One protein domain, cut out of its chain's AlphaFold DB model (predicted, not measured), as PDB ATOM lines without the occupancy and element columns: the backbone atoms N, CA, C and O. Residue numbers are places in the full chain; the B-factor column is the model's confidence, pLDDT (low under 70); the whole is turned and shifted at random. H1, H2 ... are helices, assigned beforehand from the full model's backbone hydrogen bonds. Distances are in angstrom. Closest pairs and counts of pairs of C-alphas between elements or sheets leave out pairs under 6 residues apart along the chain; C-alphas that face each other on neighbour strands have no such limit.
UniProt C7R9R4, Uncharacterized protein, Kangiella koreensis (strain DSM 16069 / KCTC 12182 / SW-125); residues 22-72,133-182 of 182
ATOM      1  N   PHE A  22     -42.836 -51.587   3.170       76.81
ATOM      2  CA  PHE A  22     -42.045 -52.581   2.433       76.81
ATOM      3  C   PHE A  22     -40.598 -52.666   2.954       76.81
ATOM      4  O   PHE A  22     -40.028 -53.752   3.076       76.81
ATOM      5  N   GLU A  23     -40.011 -51.528   3.330       72.94
ATOM      6  CA  GLU A  23     -38.664 -51.493   3.894       72.94
ATOM      7  C   GLU A  23     -38.558 -52.170   5.261       72.94
ATOM      8  O   GLU A  23     -37.550 -52.823   5.527       72.94
ATOM      9  N   GLU A  24     -39.571 -52.057   6.118       78.38
ATOM     10  CA  GLU A  24     -39.615 -52.759   7.403       78.38
ATOM     11  C   GLU A  24     -39.773 -54.269   7.220       78.38
ATOM     12  O   GLU A  24     -39.087 -55.044   7.895       78.38
ATOM     13  N   LEU A  25     -40.600 -54.693   6.261       76.00
ATOM     14  CA  LEU A  25     -40.765 -56.103   5.899       76.00
ATOM     15  C   LEU A  25     -39.471 -56.693   5.317       76.00
ATOM     16  O   LEU A  25     -38.994 -57.725   5.791       76.00
ATOM     17  N   CYS A  26     -38.837 -56.009   4.364       79.06
ATOM     18  CA  CYS A  26     -37.570 -56.436   3.762       79.06
ATOM     19  C   CYS A  26     -36.414 -56.399   4.782       79.06
ATOM     20  O   CYS A  26     -35.578 -57.302   4.805       79.06
ATOM     21  N   LYS A  27     -36.390 -55.431   5.710       81.56
ATOM     22  CA  LYS A  27     -35.427 -55.403   6.825       81.56
ATOM     23  C   LYS A  27     -35.586 -56.605   7.758       81.56
ATOM     24  O   LYS A  27     -34.581 -57.126   8.243       81.56
ATOM     25  N   LYS A  28     -36.824 -57.032   8.020       81.81
ATOM     26  CA  LYS A  28     -37.138 -58.172   8.891       81.81
ATOM     27  C   LYS A  28     -36.828 -59.513   8.219       81.81
ATOM     28  O   LYS A  28     -36.212 -60.367   8.852       81.81
ATOM     29  N   ASN A  29     -37.198 -59.670   6.949       81.50
ATOM     30  CA  ASN A  29     -37.094 -60.939   6.221       81.50
ATOM     31  C   ASN A  29     -35.719 -61.140   5.555       81.50
ATOM     32  O   ASN A  29     -35.190 -62.249   5.552       81.50
ATOM     33  N   HIS A  30     -35.082 -60.066   5.073       84.25
ATOM     34  CA  HIS A  30     -33.786 -60.103   4.379       84.25
ATOM     35  C   HIS A  30     -32.787 -59.076   4.949       84.25
ATOM     36  O   HIS A  30     -32.264 -58.213   4.231       84.25
ATOM     37  N   PRO A  31     -32.418 -59.179   6.242       85.31
ATOM     38  CA  PRO A  31     -31.594 -58.177   6.922       85.31
ATOM     39  C   PRO A  31     -30.207 -57.990   6.291       85.31
ATOM     40  O   PRO A  31     -29.634 -56.905   6.370       85.31
ATOM     41  N   LYS A  32     -29.642 -59.033   5.663       85.62
ATOM     42  CA  LYS A  32     -28.345 -58.945   4.970       85.62
ATOM     43  C   LYS A  32     -28.437 -58.087   3.706       85.62
ATOM     44  O   LYS A  32     -27.616 -57.191   3.543       85.62
ATOM     45  N   GLN A  33     -29.437 -58.320   2.856       84.75
ATOM     46  CA  GLN A  33     -29.641 -57.552   1.620       84.75
ATOM     47  C   GLN A  33     -29.950 -56.086   1.938       84.75
ATOM     48  O   GLN A  33     -29.327 -55.189   1.374       84.75
ATOM     49  N   TRP A  34     -30.810 -55.846   2.934       87.38
ATOM     50  CA  TRP A  34     -31.114 -54.502   3.423       87.38
ATOM     51  C   TRP A  34     -29.861 -53.755   3.901       87.38
ATOM     52  O   TRP A  34     -29.637 -52.604   3.522       87.38
ATOM     53  N   LYS A  35     -29.002 -54.413   4.696       87.56
ATOM     54  CA  LYS A  35     -27.735 -53.829   5.167       87.56
ATOM     55  C   LYS A  35     -26.774 -53.533   4.019       87.56
ATOM     56  O   LYS A  35     -26.219 -52.443   3.989       87.56
ATOM     57  N   VAL A  36     -26.593 -54.468   3.084       89.62
ATOM     58  CA  VAL A  36     -25.671 -54.306   1.947       89.62
ATOM     59  C   VAL A  36     -26.120 -53.167   1.033       89.62
ATOM     60  O   VAL A  36     -25.315 -52.291   0.734       89.62
ATOM     61  N   ALA A  37     -27.399 -53.115   0.655       87.44
ATOM     62  CA  ALA A  37     -27.927 -52.043  -0.190       87.44
ATOM     63  C   ALA A  37     -27.823 -50.667   0.492       87.44
ATOM     64  O   ALA A  37     -27.472 -49.675  -0.142       87.44
ATOM     65  N   THR A  38     -28.072 -50.610   1.804       88.94
ATOM     66  CA  THR A  38     -27.930 -49.374   2.589       88.94
ATOM     67  C   THR A  38     -26.466 -48.942   2.695       88.94
ATOM     68  O   THR A  38     -26.165 -47.767   2.511       88.94
ATOM     69  N   LEU A  39     -25.544 -49.876   2.943       92.25
ATOM     70  CA  LEU A  39     -24.107 -49.597   2.979       92.25
ATOM     71  C   LEU A  39     -23.614 -49.072   1.623       92.25
ATOM     72  O   LEU A  39     -22.887 -48.086   1.577       92.25
ATOM     73  N   LEU A  40     -24.040 -49.702   0.527       92.56
ATOM     74  CA  LEU A  40     -23.670 -49.314  -0.833       92.56
ATOM     75  C   LEU A  40     -24.160 -47.899  -1.172       92.56
ATOM     76  O   LEU A  40     -23.385 -47.095  -1.681       92.56
ATOM     77  N   MET A  41     -25.409 -47.571  -0.815       93.50
ATOM     78  CA  MET A  41     -25.967 -46.220  -0.954       93.50
ATOM     79  C   MET A  41     -25.076 -45.175  -0.267       93.50
ATOM     80  O   MET A  41     -24.720 -44.167  -0.875       93.50
ATOM     81  N   TRP A  42     -24.670 -45.437   0.981       94.00
ATOM     82  CA  TRP A  42     -23.801 -44.535   1.739       94.00
ATOM     83  C   TRP A  42     -22.387 -44.442   1.169       94.00
ATOM     84  O   TRP A  42     -21.848 -43.342   1.106       94.00
ATOM     85  N   LEU A  43     -21.788 -45.550   0.722       93.75
ATOM     86  CA  LEU A  43     -20.459 -45.535   0.100       93.75
ATOM     87  C   LEU A  43     -20.441 -44.683  -1.174       93.75
ATOM     88  O   LEU A  43     -19.533 -43.875  -1.352       93.75
ATOM     89  N   ILE A  44     -21.463 -44.821  -2.024       92.19
ATOM     90  CA  ILE A  44     -21.595 -44.018  -3.246       92.19
ATOM     91  C   ILE A  44     -21.801 -42.543  -2.889       92.19
ATOM     92  O   ILE A  44     -21.126 -41.678  -3.446       92.19
ATOM     93  N   PHE A  45     -22.681 -42.248  -1.929       93.12
ATOM     94  CA  PHE A  45     -22.948 -40.876  -1.502       93.12
ATOM     95  C   PHE A  45     -21.705 -40.195  -0.909       93.12
ATOM     96  O   PHE A  45     -21.347 -39.094  -1.318       93.12
ATOM     97  N   ILE A  46     -21.000 -40.865   0.009       92.81
ATOM     98  CA  ILE A  46     -19.765 -40.350   0.618       92.81
ATOM     99  C   ILE A  46     -18.678 -40.175  -0.444       92.81
ATOM    100  O   ILE A  46     -17.969 -39.170  -0.418       92.81
ATOM    101  N   GLY A  47     -18.555 -41.114  -1.387       90.56
ATOM    102  CA  GLY A  47     -17.624 -41.005  -2.508       90.56
ATOM    103  C   GLY A  47     -17.902 -39.768  -3.360       90.56
ATOM    104  O   GLY A  47     -16.988 -38.988  -3.617       90.56
ATOM    105  N   PHE A  48     -19.167 -39.533  -3.716       89.25
ATOM    106  CA  PHE A  48     -19.583 -38.352  -4.471       89.25
ATOM    107  C   PHE A  48     -19.248 -37.048  -3.734       89.25
ATOM    108  O   PHE A  48     -18.604 -36.173  -4.307       89.25
ATOM    109  N   VAL A  49     -19.615 -36.948  -2.450       88.94
ATOM    110  CA  VAL A  49     -19.325 -35.767  -1.616       88.94
ATOM    111  C   VAL A  49     -17.817 -35.554  -1.454       88.94
ATOM    112  O   VAL A  49     -17.334 -34.427  -1.463       88.94
ATOM    113  N   SER A  50     -17.041 -36.627  -1.316       86.44
ATOM    114  CA  SER A  50     -15.588 -36.530  -1.139       86.44
ATOM    115  C   SER A  50     -14.894 -36.060  -2.419       86.44
ATOM    116  O   SER A  50     -14.012 -35.206  -2.354       86.44
ATOM    117  N   VAL A  51     -15.314 -36.562  -3.587       86.06
ATOM    118  CA  VAL A  51     -14.798 -36.126  -4.897       86.06
ATOM    119  C   VAL A  51     -15.166 -34.670  -5.172       86.06
ATOM    120  O   VAL A  51     -14.308 -33.899  -5.598       86.06
ATOM    121  N   SER A  52     -16.403 -34.252  -4.889       83.12
ATOM    122  CA  SER A  52     -16.812 -32.855  -5.074       83.12
ATOM    123  C   SER A  52     -16.050 -31.905  -4.146       83.12
ATOM    124  O   SER A  52     -15.583 -30.861  -4.599       83.12
ATOM    125  N   VAL A  53     -15.849 -32.277  -2.876       83.12
ATOM    126  CA  VAL A  53     -15.041 -31.502  -1.919       83.12
ATOM    127  C   VAL A  53     -13.575 -31.434  -2.353       83.12
ATOM    128  O   VAL A  53     -12.976 -30.361  -2.298       83.12
ATOM    129  N   PHE A  54     -12.994 -32.539  -2.827       82.00
ATOM    130  CA  PHE A  54     -11.612 -32.567  -3.309       82.00
ATOM    131  C   PHE A  54     -11.414 -31.716  -4.571       82.00
ATOM    132  O   PHE A  54     -10.457 -30.942  -4.653       82.00
ATOM    133  N   ASN A  55     -12.338 -31.800  -5.530       78.44
ATOM    134  CA  ASN A  55     -12.318 -30.969  -6.733       78.44
ATOM    135  C   ASN A  55     -12.459 -29.490  -6.381       78.44
ATOM    136  O   ASN A  55     -11.713 -28.660  -6.895       78.44
ATOM    137  N   TYR A  56     -13.360 -29.157  -5.454       77.31
ATOM    138  CA  TYR A  56     -13.478 -27.797  -4.941       77.31
ATOM    139  C   TYR A  56     -12.162 -27.316  -4.307       77.31
ATOM    140  O   TYR A  56     -11.675 -26.243  -4.652       77.31
ATOM    141  N   TYR A  57     -11.555 -28.116  -3.426       77.62
ATOM    142  CA  TYR A  57     -10.297 -27.768  -2.759       77.62
ATOM    143  C   TYR A  57      -9.152 -27.537  -3.755       77.62
ATOM    144  O   TYR A  57      -8.422 -26.551  -3.648       77.62
ATOM    145  N   THR A  58      -9.026 -28.410  -4.755       76.12
ATOM    146  CA  THR A  58      -8.000 -28.301  -5.802       76.12
ATOM    147  C   THR A  58      -8.200 -27.037  -6.638       76.12
ATOM    148  O   THR A  58      -7.268 -26.247  -6.788       76.12
ATOM    149  N   ASN A  59      -9.433 -26.783  -7.086       68.19
ATOM    150  CA  ASN A  59      -9.780 -25.593  -7.863       68.19
ATOM    151  C   ASN A  59      -9.583 -24.296  -7.062       68.19
ATOM    152  O   ASN A  59      -9.105 -23.300  -7.600       68.19
ATOM    153  N   ALA A  60      -9.926 -24.297  -5.771       69.50
ATOM    154  CA  ALA A  60      -9.737 -23.146  -4.894       69.50
ATOM    155  C   ALA A  60      -8.250 -22.846  -4.653       69.50
ATOM    156  O   ALA A  60      -7.867 -21.678  -4.606       69.50
ATOM    157  N   ASN A  61      -7.405 -23.872  -4.523       67.12
ATOM    158  CA  ASN A  61      -5.961 -23.685  -4.372       67.12
ATOM    159  C   ASN A  61      -5.310 -23.148  -5.646       67.12
ATOM    160  O   ASN A  61      -4.508 -22.226  -5.549       67.12
ATOM    161  N   GLN A  62      -5.694 -23.658  -6.818       66.69
ATOM    162  CA  GLN A  62      -5.246 -23.114  -8.104       66.69
ATOM    163  C   GLN A  62      -5.682 -21.652  -8.272       66.69
ATOM    164  O   GLN A  62      -4.877 -20.793  -8.606       66.69
ATOM    165  N   ALA A  63      -6.939 -21.332  -7.953       64.81
ATOM    166  CA  ALA A  63      -7.427 -19.954  -7.981       64.81
ATOM    167  C   ALA A  63      -6.615 -19.036  -7.049       64.81
ATOM    168  O   ALA A  63      -6.243 -17.928  -7.428       64.81
ATOM    169  N   ARG A  64      -6.305 -19.498  -5.829       67.69
ATOM    170  CA  ARG A  64      -5.496 -18.740  -4.864       67.69
ATOM    171  C   ARG A  64      -4.044 -18.577  -5.305       67.69
ATOM    172  O   ARG A  64      -3.500 -17.501  -5.079       67.69
ATOM    173  N   SER A  65      -3.423 -19.589  -5.915       62.66
ATOM    174  CA  SER A  65      -2.048 -19.463  -6.417       62.66
ATOM    175  C   SER A  65      -1.971 -18.467  -7.574       62.66
ATOM    176  O   SER A  65      -1.094 -17.606  -7.580       62.66
ATOM    177  N   ILE A  66      -2.951 -18.489  -8.482       62.44
ATOM    178  CA  ILE A  66      -3.070 -17.510  -9.572       62.44
ATOM    179  C   ILE A  66      -3.206 -16.085  -9.015       62.44
ATOM    180  O   ILE A  66      -2.480 -15.191  -9.447       62.44
ATOM    181  N   LEU A  67      -4.082 -15.880  -8.024       61.25
ATOM    182  CA  LEU A  67      -4.290 -14.581  -7.367       61.25
ATOM    183  C   LEU A  67      -3.060 -14.080  -6.594       61.25
ATOM    184  O   LEU A  67      -2.814 -12.876  -6.546       61.25
ATOM    185  N   ALA A  68      -2.318 -14.978  -5.942       59.06
ATOM    186  CA  ALA A  68      -1.165 -14.614  -5.122       59.06
ATOM    187  C   ALA A  68       0.057 -14.217  -5.963       59.06
ATOM    188  O   ALA A  68       0.829 -13.355  -5.544       59.06
ATOM    189  N   ASN A  69       0.220 -14.826  -7.139       53.41
ATOM    190  CA  ASN A  69       1.389 -14.618  -7.991       53.41
ATOM    191  C   ASN A  69       1.242 -13.450  -8.972       53.41
ATOM    192  O   ASN A  69       2.250 -12.957  -9.470       53.41
ATOM    193  N   ASN A  70       0.019 -12.988  -9.243       53.03
ATOM    194  CA  ASN A  70      -0.243 -11.997 -10.282       53.03
ATOM    195  C   ASN A  70      -1.242 -10.938  -9.782       53.03
ATOM    196  O   ASN A  70      -2.445 -11.187  -9.716       53.03
ATOM    197  N   GLN A  71      -0.749  -9.737  -9.440       52.72
ATOM    198  CA  GLN A  71      -1.620  -8.578  -9.159       52.72
ATOM    199  C   GLN A  71      -2.368  -8.106 -10.419       52.72
ATOM    200  O   GLN A  71      -3.466  -7.562 -10.307       52.72
ATOM    201  N   GLU A  72      -1.796  -8.382 -11.593       51.88
ATOM    202  CA  GLU A  72      -2.379  -8.225 -12.924       51.88
ATOM    203  C   GLU A  72      -2.182  -9.558 -13.658       51.88
ATOM    204  O   GLU A  72      -1.052 -10.006 -13.847       51.88
ATOM    205  N   PRO A 133     -17.196  -3.583 -14.970       37.31
ATOM    206  CA  PRO A 133     -18.066  -3.716 -13.800       37.31
ATOM    207  C   PRO A 133     -17.582  -4.884 -12.931       37.31
ATOM    208  O   PRO A 133     -17.169  -5.914 -13.465       37.31
ATOM    209  N   GLN A 134     -17.622  -4.743 -11.599       41.50
ATOM    210  CA  GLN A 134     -17.025  -5.696 -10.637       41.50
ATOM    211  C   GLN A 134     -17.422  -7.172 -10.857       41.50
ATOM    212  O   GLN A 134     -16.726  -8.080 -10.407       41.50
ATOM    213  N   GLU A 135     -18.514  -7.420 -11.571       38.56
ATOM    214  CA  GLU A 135     -19.049  -8.740 -11.887       38.56
ATOM    215  C   GLU A 135     -18.225  -9.525 -12.926       38.56
ATOM    216  O   GLU A 135     -18.325 -10.753 -12.940       38.56
ATOM    217  N   TYR A 136     -17.351  -8.871 -13.704       48.12
ATOM    218  CA  TYR A 136     -16.565  -9.486 -14.794       48.12
ATOM    219  C   TYR A 136     -15.043  -9.425 -14.585       48.12
ATOM    220  O   TYR A 136     -14.259  -9.677 -15.494       48.12
ATOM    221  N   ASN A 137     -14.598  -9.111 -13.369       54.19
ATOM    222  CA  ASN A 137     -13.180  -9.129 -13.027       54.19
ATOM    223  C   ASN A 137     -12.708 -10.580 -12.803       54.19
ATOM    224  O   ASN A 137     -13.275 -11.284 -11.968       54.19
ATOM    225  N   LEU A 138     -11.648 -11.023 -13.492       56.38
ATOM    226  CA  LEU A 138     -10.998 -12.331 -13.282       56.38
ATOM    227  C   LEU A 138     -10.593 -12.547 -11.821       56.38
ATOM    228  O   LEU A 138     -10.770 -13.640 -11.282       56.38
ATOM    229  N   LYS A 139     -10.148 -11.486 -11.138       58.38
ATOM    230  CA  LYS A 139      -9.919 -11.502  -9.693       58.38
ATOM    231  C   LYS A 139     -11.201 -11.854  -8.941       58.38
ATOM    232  O   LYS A 139     -11.197 -12.783  -8.146       58.38
ATOM    233  N   SER A 140     -12.309 -11.182  -9.245       60.91
ATOM    234  CA  SER A 140     -13.617 -11.441  -8.628       60.91
ATOM    235  C   SER A 140     -14.214 -12.799  -9.032       60.91
ATOM    236  O   SER A 140     -14.935 -13.415  -8.251       60.91
ATOM    237  N   TYR A 141     -13.907 -13.318 -10.223       62.56
ATOM    238  CA  TYR A 141     -14.225 -14.689 -10.632       62.56
ATOM    239  C   TYR A 141     -13.465 -15.713  -9.773       62.56
ATOM    240  O   TYR A 141     -14.086 -16.598  -9.181       62.56
ATOM    241  N   TYR A 142     -12.147 -15.564  -9.614       64.75
ATOM    242  CA  TYR A 142     -11.333 -16.457  -8.782       64.75
ATOM    243  C   TYR A 142     -11.617 -16.308  -7.280       64.75
ATOM    244  O   TYR A 142     -11.626 -17.303  -6.553       64.75
ATOM    245  N   GLU A 143     -11.928 -15.107  -6.796       63.94
ATOM    246  CA  GLU A 143     -12.412 -14.875  -5.430       63.94
ATOM    247  C   GLU A 143     -13.749 -15.595  -5.193       63.94
ATOM    248  O   GLU A 143     -13.907 -16.277  -4.181       63.94
ATOM    249  N   ARG A 144     -14.687 -15.553  -6.153       64.00
ATOM    250  CA  ARG A 144     -15.941 -16.328  -6.079       64.00
ATOM    251  C   ARG A 144     -15.699 -17.837  -6.106       64.00
ATOM    252  O   ARG A 144     -16.330 -18.552  -5.327       64.00
ATOM    253  N   LYS A 145     -14.776 -18.313  -6.949       65.00
ATOM    254  CA  LYS A 145     -14.419 -19.739  -7.092       65.00
ATOM    255  C   LYS A 145     -13.648 -20.289  -5.883       65.00
ATOM    256  O   LYS A 145     -13.744 -21.473  -5.586       65.00
ATOM    257  N   SER A 146     -12.906 -19.434  -5.175       61.75
ATOM    258  CA  SER A 146     -12.145 -19.784  -3.962       61.75
ATOM    259  C   SER A 146     -12.930 -19.607  -2.656       61.75
ATOM    260  O   SER A 146     -12.476 -20.075  -1.598       61.75
ATOM    261  N   ASN A 147     -14.102 -18.966  -2.714       67.56
ATOM    262  CA  ASN A 147     -15.018 -18.825  -1.592       67.56
ATOM    263  C   ASN A 147     -16.021 -19.987  -1.546       67.56
ATOM    264  O   ASN A 147     -16.956 -20.060  -2.339       67.56
ATOM    265  N   MET A 148     -15.870 -20.860  -0.549       61.25
ATOM    266  CA  MET A 148     -16.663 -22.093  -0.428       61.25
ATOM    267  C   MET A 148     -18.123 -21.806  -0.064       61.25
ATOM    268  O   MET A 148     -19.000 -22.646  -0.248       61.25
ATOM    269  N   PHE A 149     -18.383 -20.594   0.427       66.25
ATOM    270  CA  PHE A 149     -19.692 -20.131   0.855       66.25
ATOM    271  C   PHE A 149     -20.435 -19.341  -0.226       66.25
ATOM    272  O   PHE A 149     -21.572 -18.952   0.009       66.25
ATOM    273  N   SER A 150     -19.854 -19.100  -1.408       65.06
ATOM    274  CA  SER A 150     -20.542 -18.339  -2.465       65.06
ATOM    275  C   SER A 150     -21.736 -19.104  -3.056       65.06
ATOM    276  O   SER A 150     -22.750 -18.494  -3.369       65.06
ATOM    277  N   ASN A 151     -21.658 -20.441  -3.111       67.12
ATOM    278  CA  ASN A 151     -22.669 -21.318  -3.721       67.12
ATOM    279  C   ASN A 151     -23.146 -22.460  -2.802       67.12
ATOM    280  O   ASN A 151     -23.627 -23.493  -3.276       67.12
ATOM    281  N   TRP A 152     -23.039 -22.303  -1.478       75.81
ATOM    282  CA  TRP A 152     -23.328 -23.394  -0.534       75.81
ATOM    283  C   TRP A 152     -24.771 -23.917  -0.620       75.81
ATOM    284  O   TRP A 152     -24.983 -25.122  -0.503       75.81
ATOM    285  N   PHE A 153     -25.750 -23.043  -0.888       80.75
ATOM    286  CA  PHE A 153     -27.147 -23.444  -1.082       80.75
ATOM    287  C   PHE A 153     -27.330 -24.341  -2.313       80.75
ATOM    288  O   PHE A 153     -28.002 -25.366  -2.226       80.75
ATOM    289  N   GLY A 154     -26.702 -23.991  -3.442       78.75
ATOM    290  CA  GLY A 154     -26.755 -24.797  -4.665       78.75
ATOM    291  C   GLY A 154     -26.071 -26.153  -4.488       78.75
ATOM    292  O   GLY A 154     -26.605 -27.179  -4.901       78.75
ATOM    293  N   ILE A 155     -24.932 -26.178  -3.789       80.00
ATOM    294  CA  ILE A 155     -24.207 -27.413  -3.460       80.00
ATOM    295  C   ILE A 155     -25.048 -28.314  -2.544       80.00
ATOM    296  O   ILE A 155     -25.169 -29.512  -2.801       80.00
ATOM    297  N   LEU A 156     -25.674 -27.748  -1.506       86.69
ATOM    298  CA  LEU A 156     -26.546 -28.485  -0.588       86.69
ATOM    299  C   LEU A 156     -27.759 -29.074  -1.322       86.69
ATOM    300  O   LEU A 156     -28.081 -30.247  -1.129       86.69
ATOM    301  N   ALA A 157     -28.400 -28.283  -2.186       87.31
ATOM    302  CA  ALA A 157     -29.508 -28.742  -3.016       87.31
ATOM    303  C   ALA A 157     -29.071 -29.885  -3.947       87.31
ATOM    304  O   ALA A 157     -29.756 -30.901  -4.031       87.31
ATOM    305  N   GLY A 158     -27.894 -29.770  -4.572       86.00
ATOM    306  CA  GLY A 158     -27.305 -30.829  -5.391       86.00
ATOM    307  C   GLY A 158     -27.084 -32.129  -4.612       86.00
ATOM    308  O   GLY A 158     -27.497 -33.197  -5.066       86.00
ATOM    309  N   TYR A 159     -26.512 -32.060  -3.406       91.38
ATOM    310  CA  TYR A 159     -26.351 -33.242  -2.549       91.38
ATOM    311  C   TYR A 159     -27.686 -33.849  -2.128       91.38
ATOM    312  O   TYR A 159     -27.804 -35.073  -2.095       91.38
ATOM    313  N   LEU A 160     -28.697 -33.026  -1.850       92.31
ATOM    314  CA  LEU A 160     -30.032 -33.508  -1.512       92.31
ATOM    315  C   LEU A 160     -30.677 -34.248  -2.691       92.31
ATOM    316  O   LEU A 160     -31.225 -35.330  -2.498       92.31
ATOM    317  N   ILE A 161     -30.551 -33.725  -3.914       91.88
ATOM    318  CA  ILE A 161     -31.034 -34.393  -5.132       91.88
ATOM    319  C   ILE A 161     -30.340 -35.747  -5.311       91.88
ATOM    320  O   ILE A 161     -31.011 -36.765  -5.479       91.88
ATOM    321  N   VAL A 162     -29.006 -35.787  -5.219       91.06
ATOM    322  CA  VAL A 162     -28.235 -37.038  -5.344       91.06
ATOM    323  C   VAL A 162     -28.628 -38.037  -4.255       91.06
ATOM    324  O   VAL A 162     -28.821 -39.217  -4.544       91.06
ATOM    325  N   PHE A 163     -28.805 -37.578  -3.016       92.94
ATOM    326  CA  PHE A 163     -29.251 -38.424  -1.913       92.94
ATOM    327  C   PHE A 163     -30.635 -39.026  -2.178       92.94
ATOM    328  O   PHE A 163     -30.817 -40.230  -2.012       92.94
ATOM    329  N   VAL A 164     -31.599 -38.221  -2.638       93.12
ATOM    330  CA  VAL A 164     -32.951 -38.689  -2.979       93.12
ATOM    331  C   VAL A 164     -32.909 -39.708  -4.120       93.12
ATOM    332  O   VAL A 164     -33.549 -40.753  -4.021       93.12
ATOM    333  N   LEU A 165     -32.119 -39.466  -5.168       92.31
ATOM    334  CA  LEU A 165     -31.954 -40.415  -6.275       92.31
ATOM    335  C   LEU A 165     -31.354 -41.747  -5.805       92.31
ATOM    336  O   LEU A 165     -31.853 -42.810  -6.175       92.31
ATOM    337  N   LEU A 166     -30.327 -41.708  -4.950       91.88
ATOM    338  CA  LEU A 166     -29.729 -42.908  -4.360       91.88
ATOM    339  C   LEU A 166     -30.705 -43.644  -3.436       91.88
ATOM    340  O   LEU A 166     -30.742 -44.875  -3.440       91.88
ATOM    341  N   PHE A 167     -31.520 -42.909  -2.680       90.19
ATOM    342  CA  PHE A 167     -32.559 -43.478  -1.828       90.19
ATOM    343  C   PHE A 167     -33.633 -44.199  -2.655       90.19
ATOM    344  O   PHE A 167     -33.980 -45.341  -2.354       90.19
ATOM    345  N   ILE A 168     -34.099 -43.582  -3.744       89.31
ATOM    346  CA  ILE A 168     -35.049 -44.186  -4.685       89.31
ATOM    347  C   ILE A 168     -34.432 -45.422  -5.359       89.31
ATOM    348  O   ILE A 168     -35.062 -46.477  -5.407       89.31
ATOM    349  N   ALA A 169     -33.186 -45.334  -5.831       88.69
ATOM    350  CA  ALA A 169     -32.483 -46.464  -6.436       88.69
ATOM    351  C   ALA A 169     -32.334 -47.636  -5.453       88.69
ATOM    352  O   ALA A 169     -32.601 -48.784  -5.811       88.69
ATOM    353  N   ARG A 170     -31.984 -47.354  -4.189       90.38
ATOM    354  CA  ARG A 170     -31.968 -48.348  -3.107       90.38
ATOM    355  C   ARG A 170     -33.349 -48.972  -2.913       90.38
ATOM    356  O   ARG A 170     -33.429 -50.187  -2.765       90.38
ATOM    357  N   HIS A 171     -34.413 -48.173  -2.910       87.00
ATOM    358  CA  HIS A 171     -35.779 -48.671  -2.750       87.00
ATOM    359  C   HIS A 171     -36.156 -49.663  -3.861       87.00
ATOM    360  O   HIS A 171     -36.599 -50.773  -3.568       87.00
ATOM    361  N   TYR A 172     -35.906 -49.321  -5.129       87.50
ATOM    362  CA  TYR A 172     -36.158 -50.227  -6.257       87.50
ATOM    363  C   TYR A 172     -35.263 -51.469  -6.237       87.50
ATOM    364  O   TYR A 172     -35.743 -52.568  -6.508       87.50
ATOM    365  N   LEU A 173     -33.988 -51.326  -5.864       86.94
ATOM    366  CA  LEU A 173     -33.075 -52.457  -5.708       86.94
ATOM    367  C   LEU A 173     -33.577 -53.435  -4.637       86.94
ATOM    368  O   LEU A 173     -33.584 -54.643  -4.854       86.94
ATOM    369  N   LEU A 174     -34.032 -52.918  -3.493       84.50
ATOM    370  CA  LEU A 174     -34.634 -53.740  -2.447       84.50
ATOM    371  C   LEU A 174     -35.939 -54.376  -2.921       84.50
ATOM    372  O   LEU A 174     -36.163 -55.539  -2.615       84.50
ATOM    373  N   LYS A 175     -36.762 -53.668  -3.703       83.69
ATOM    374  CA  LYS A 175     -37.985 -54.223  -4.301       83.69
ATOM    375  C   LYS A 175     -37.705 -55.404  -5.226       83.69
ATOM    376  O   LYS A 175     -38.430 -56.384  -5.161       83.69
ATOM    377  N   LEU A 176     -36.643 -55.346  -6.025       82.69
ATOM    378  CA  LEU A 176     -36.216 -56.478  -6.851       82.69
ATOM    379  C   LEU A 176     -35.729 -57.650  -5.986       82.69
ATOM    380  O   LEU A 176     -36.189 -58.771  -6.149       82.69
ATOM    381  N   LEU A 177     -34.850 -57.389  -5.015       78.81
ATOM    382  CA  LEU A 177     -34.210 -58.443  -4.218       78.81
ATOM    383  C   LEU A 177     -35.134 -59.111  -3.185       78.81
ATOM    384  O   LEU A 177     -34.986 -60.300  -2.912       78.81
ATOM    385  N   CYS A 178     -36.044 -58.342  -2.583       77.75
ATOM    386  CA  CYS A 178     -36.989 -58.801  -1.560       77.75
ATOM    387  C   CYS A 178     -38.395 -59.079  -2.121       77.75
ATOM    388  O   CYS A 178     -39.211 -59.647  -1.404       77.75
ATOM    389  N   GLY A 179     -38.713 -58.640  -3.346       64.94
ATOM    390  CA  GLY A 179     -40.030 -58.812  -3.975       64.94
ATOM    391  C   GLY A 179     -40.143 -60.021  -4.907       64.94
ATOM    392  O   GLY A 179     -41.252 -60.405  -5.244       64.94
ATOM    393  N   GLU A 180     -39.033 -60.666  -5.283       57.69
ATOM    394  CA  GLU A 180     -39.021 -61.910  -6.081       57.69
ATOM    395  C   GLU A 180     -39.516 -63.166  -5.320       57.69
ATOM    396  O   GLU A 180     -39.376 -64.282  -5.816       57.69
ATOM    397  N   GLN A 181     -40.071 -63.022  -4.110       47.28
ATOM    398  CA  GLN A 181     -40.598 -64.140  -3.306       47.28
ATOM    399  C   GLN A 181     -42.134 -64.165  -3.164       47.28
ATOM    400  O   GLN A 181     -42.632 -64.931  -2.338       47.28
ATOM    401  N   GLU A 182     -42.874 -63.381  -3.959       39.94
ATOM    402  CA  GLU A 182     -44.321 -63.587  -4.193       39.94
ATOM    403  C   GLU A 182     -44.588 -64.408  -5.461       39.94
ATOM    404  O   GLU A 182     -43.965 -64.116  -6.508       39.94
TER     405      GLU A 182
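This is residues 22 to 72 and 133 to 182 of the 182 residues of an uncharacterized protein of Kangiella koreensis (strain DSM 16069 / KCTC 12182 / SW-125) (UniProt C7R9R4). A long helix, H2, runs most of the length of a rod; H4 and then H3 follow one another along its side, and short H1 sits where H2 begins and H4 ends. The printed part has 101 residues with four named helices, H1 to H4 in order, and no named strand: all helix. It is extended, with a radius of gyration of the C-alphas of 21.0 A and spans of 70 by 23 by 16 A.

Start at H1, residues 22 to 29; H2, residues 31 to 69, is close but not clearly touching, C-alphas 27 and 34 being closest at 5.6 A. Residues 59 to 67 of H2 alone touch H3, residues 138 to 146, opposite ways at a shallow tilt of 30 degrees; C-alphas 60 and 146 are closest, 4.2 A. H4, residues 152 to 179, touches residues 33 to 49 of H2 alone, opposite ways at a shallow 22 degrees; C-alphas 41 and 166 are closest, 6.1 A. H4 touches H1 with residues 171 to 178 alone, at a steep 53 degrees; C-alphas 26 and 178 are closest, 5.9 A. H3 and H4 are apart. In the four helices every O i to N i+4 pair is within hydrogen-bond range.

Find C-alpha 22 at (-42.045, -52.581, 2.433), where H1 begins. H2 runs 56.6 A; H4 runs 39.3 A to C-alpha 179 at (-40.030, -58.812, -3.975).

Residues 73 to 132 are not printed; C-alphas 72 and 133 are 16.3 A apart. Look for pLDDT under 70 at residues 59 to 72, 133 to 151 and 179 to 182.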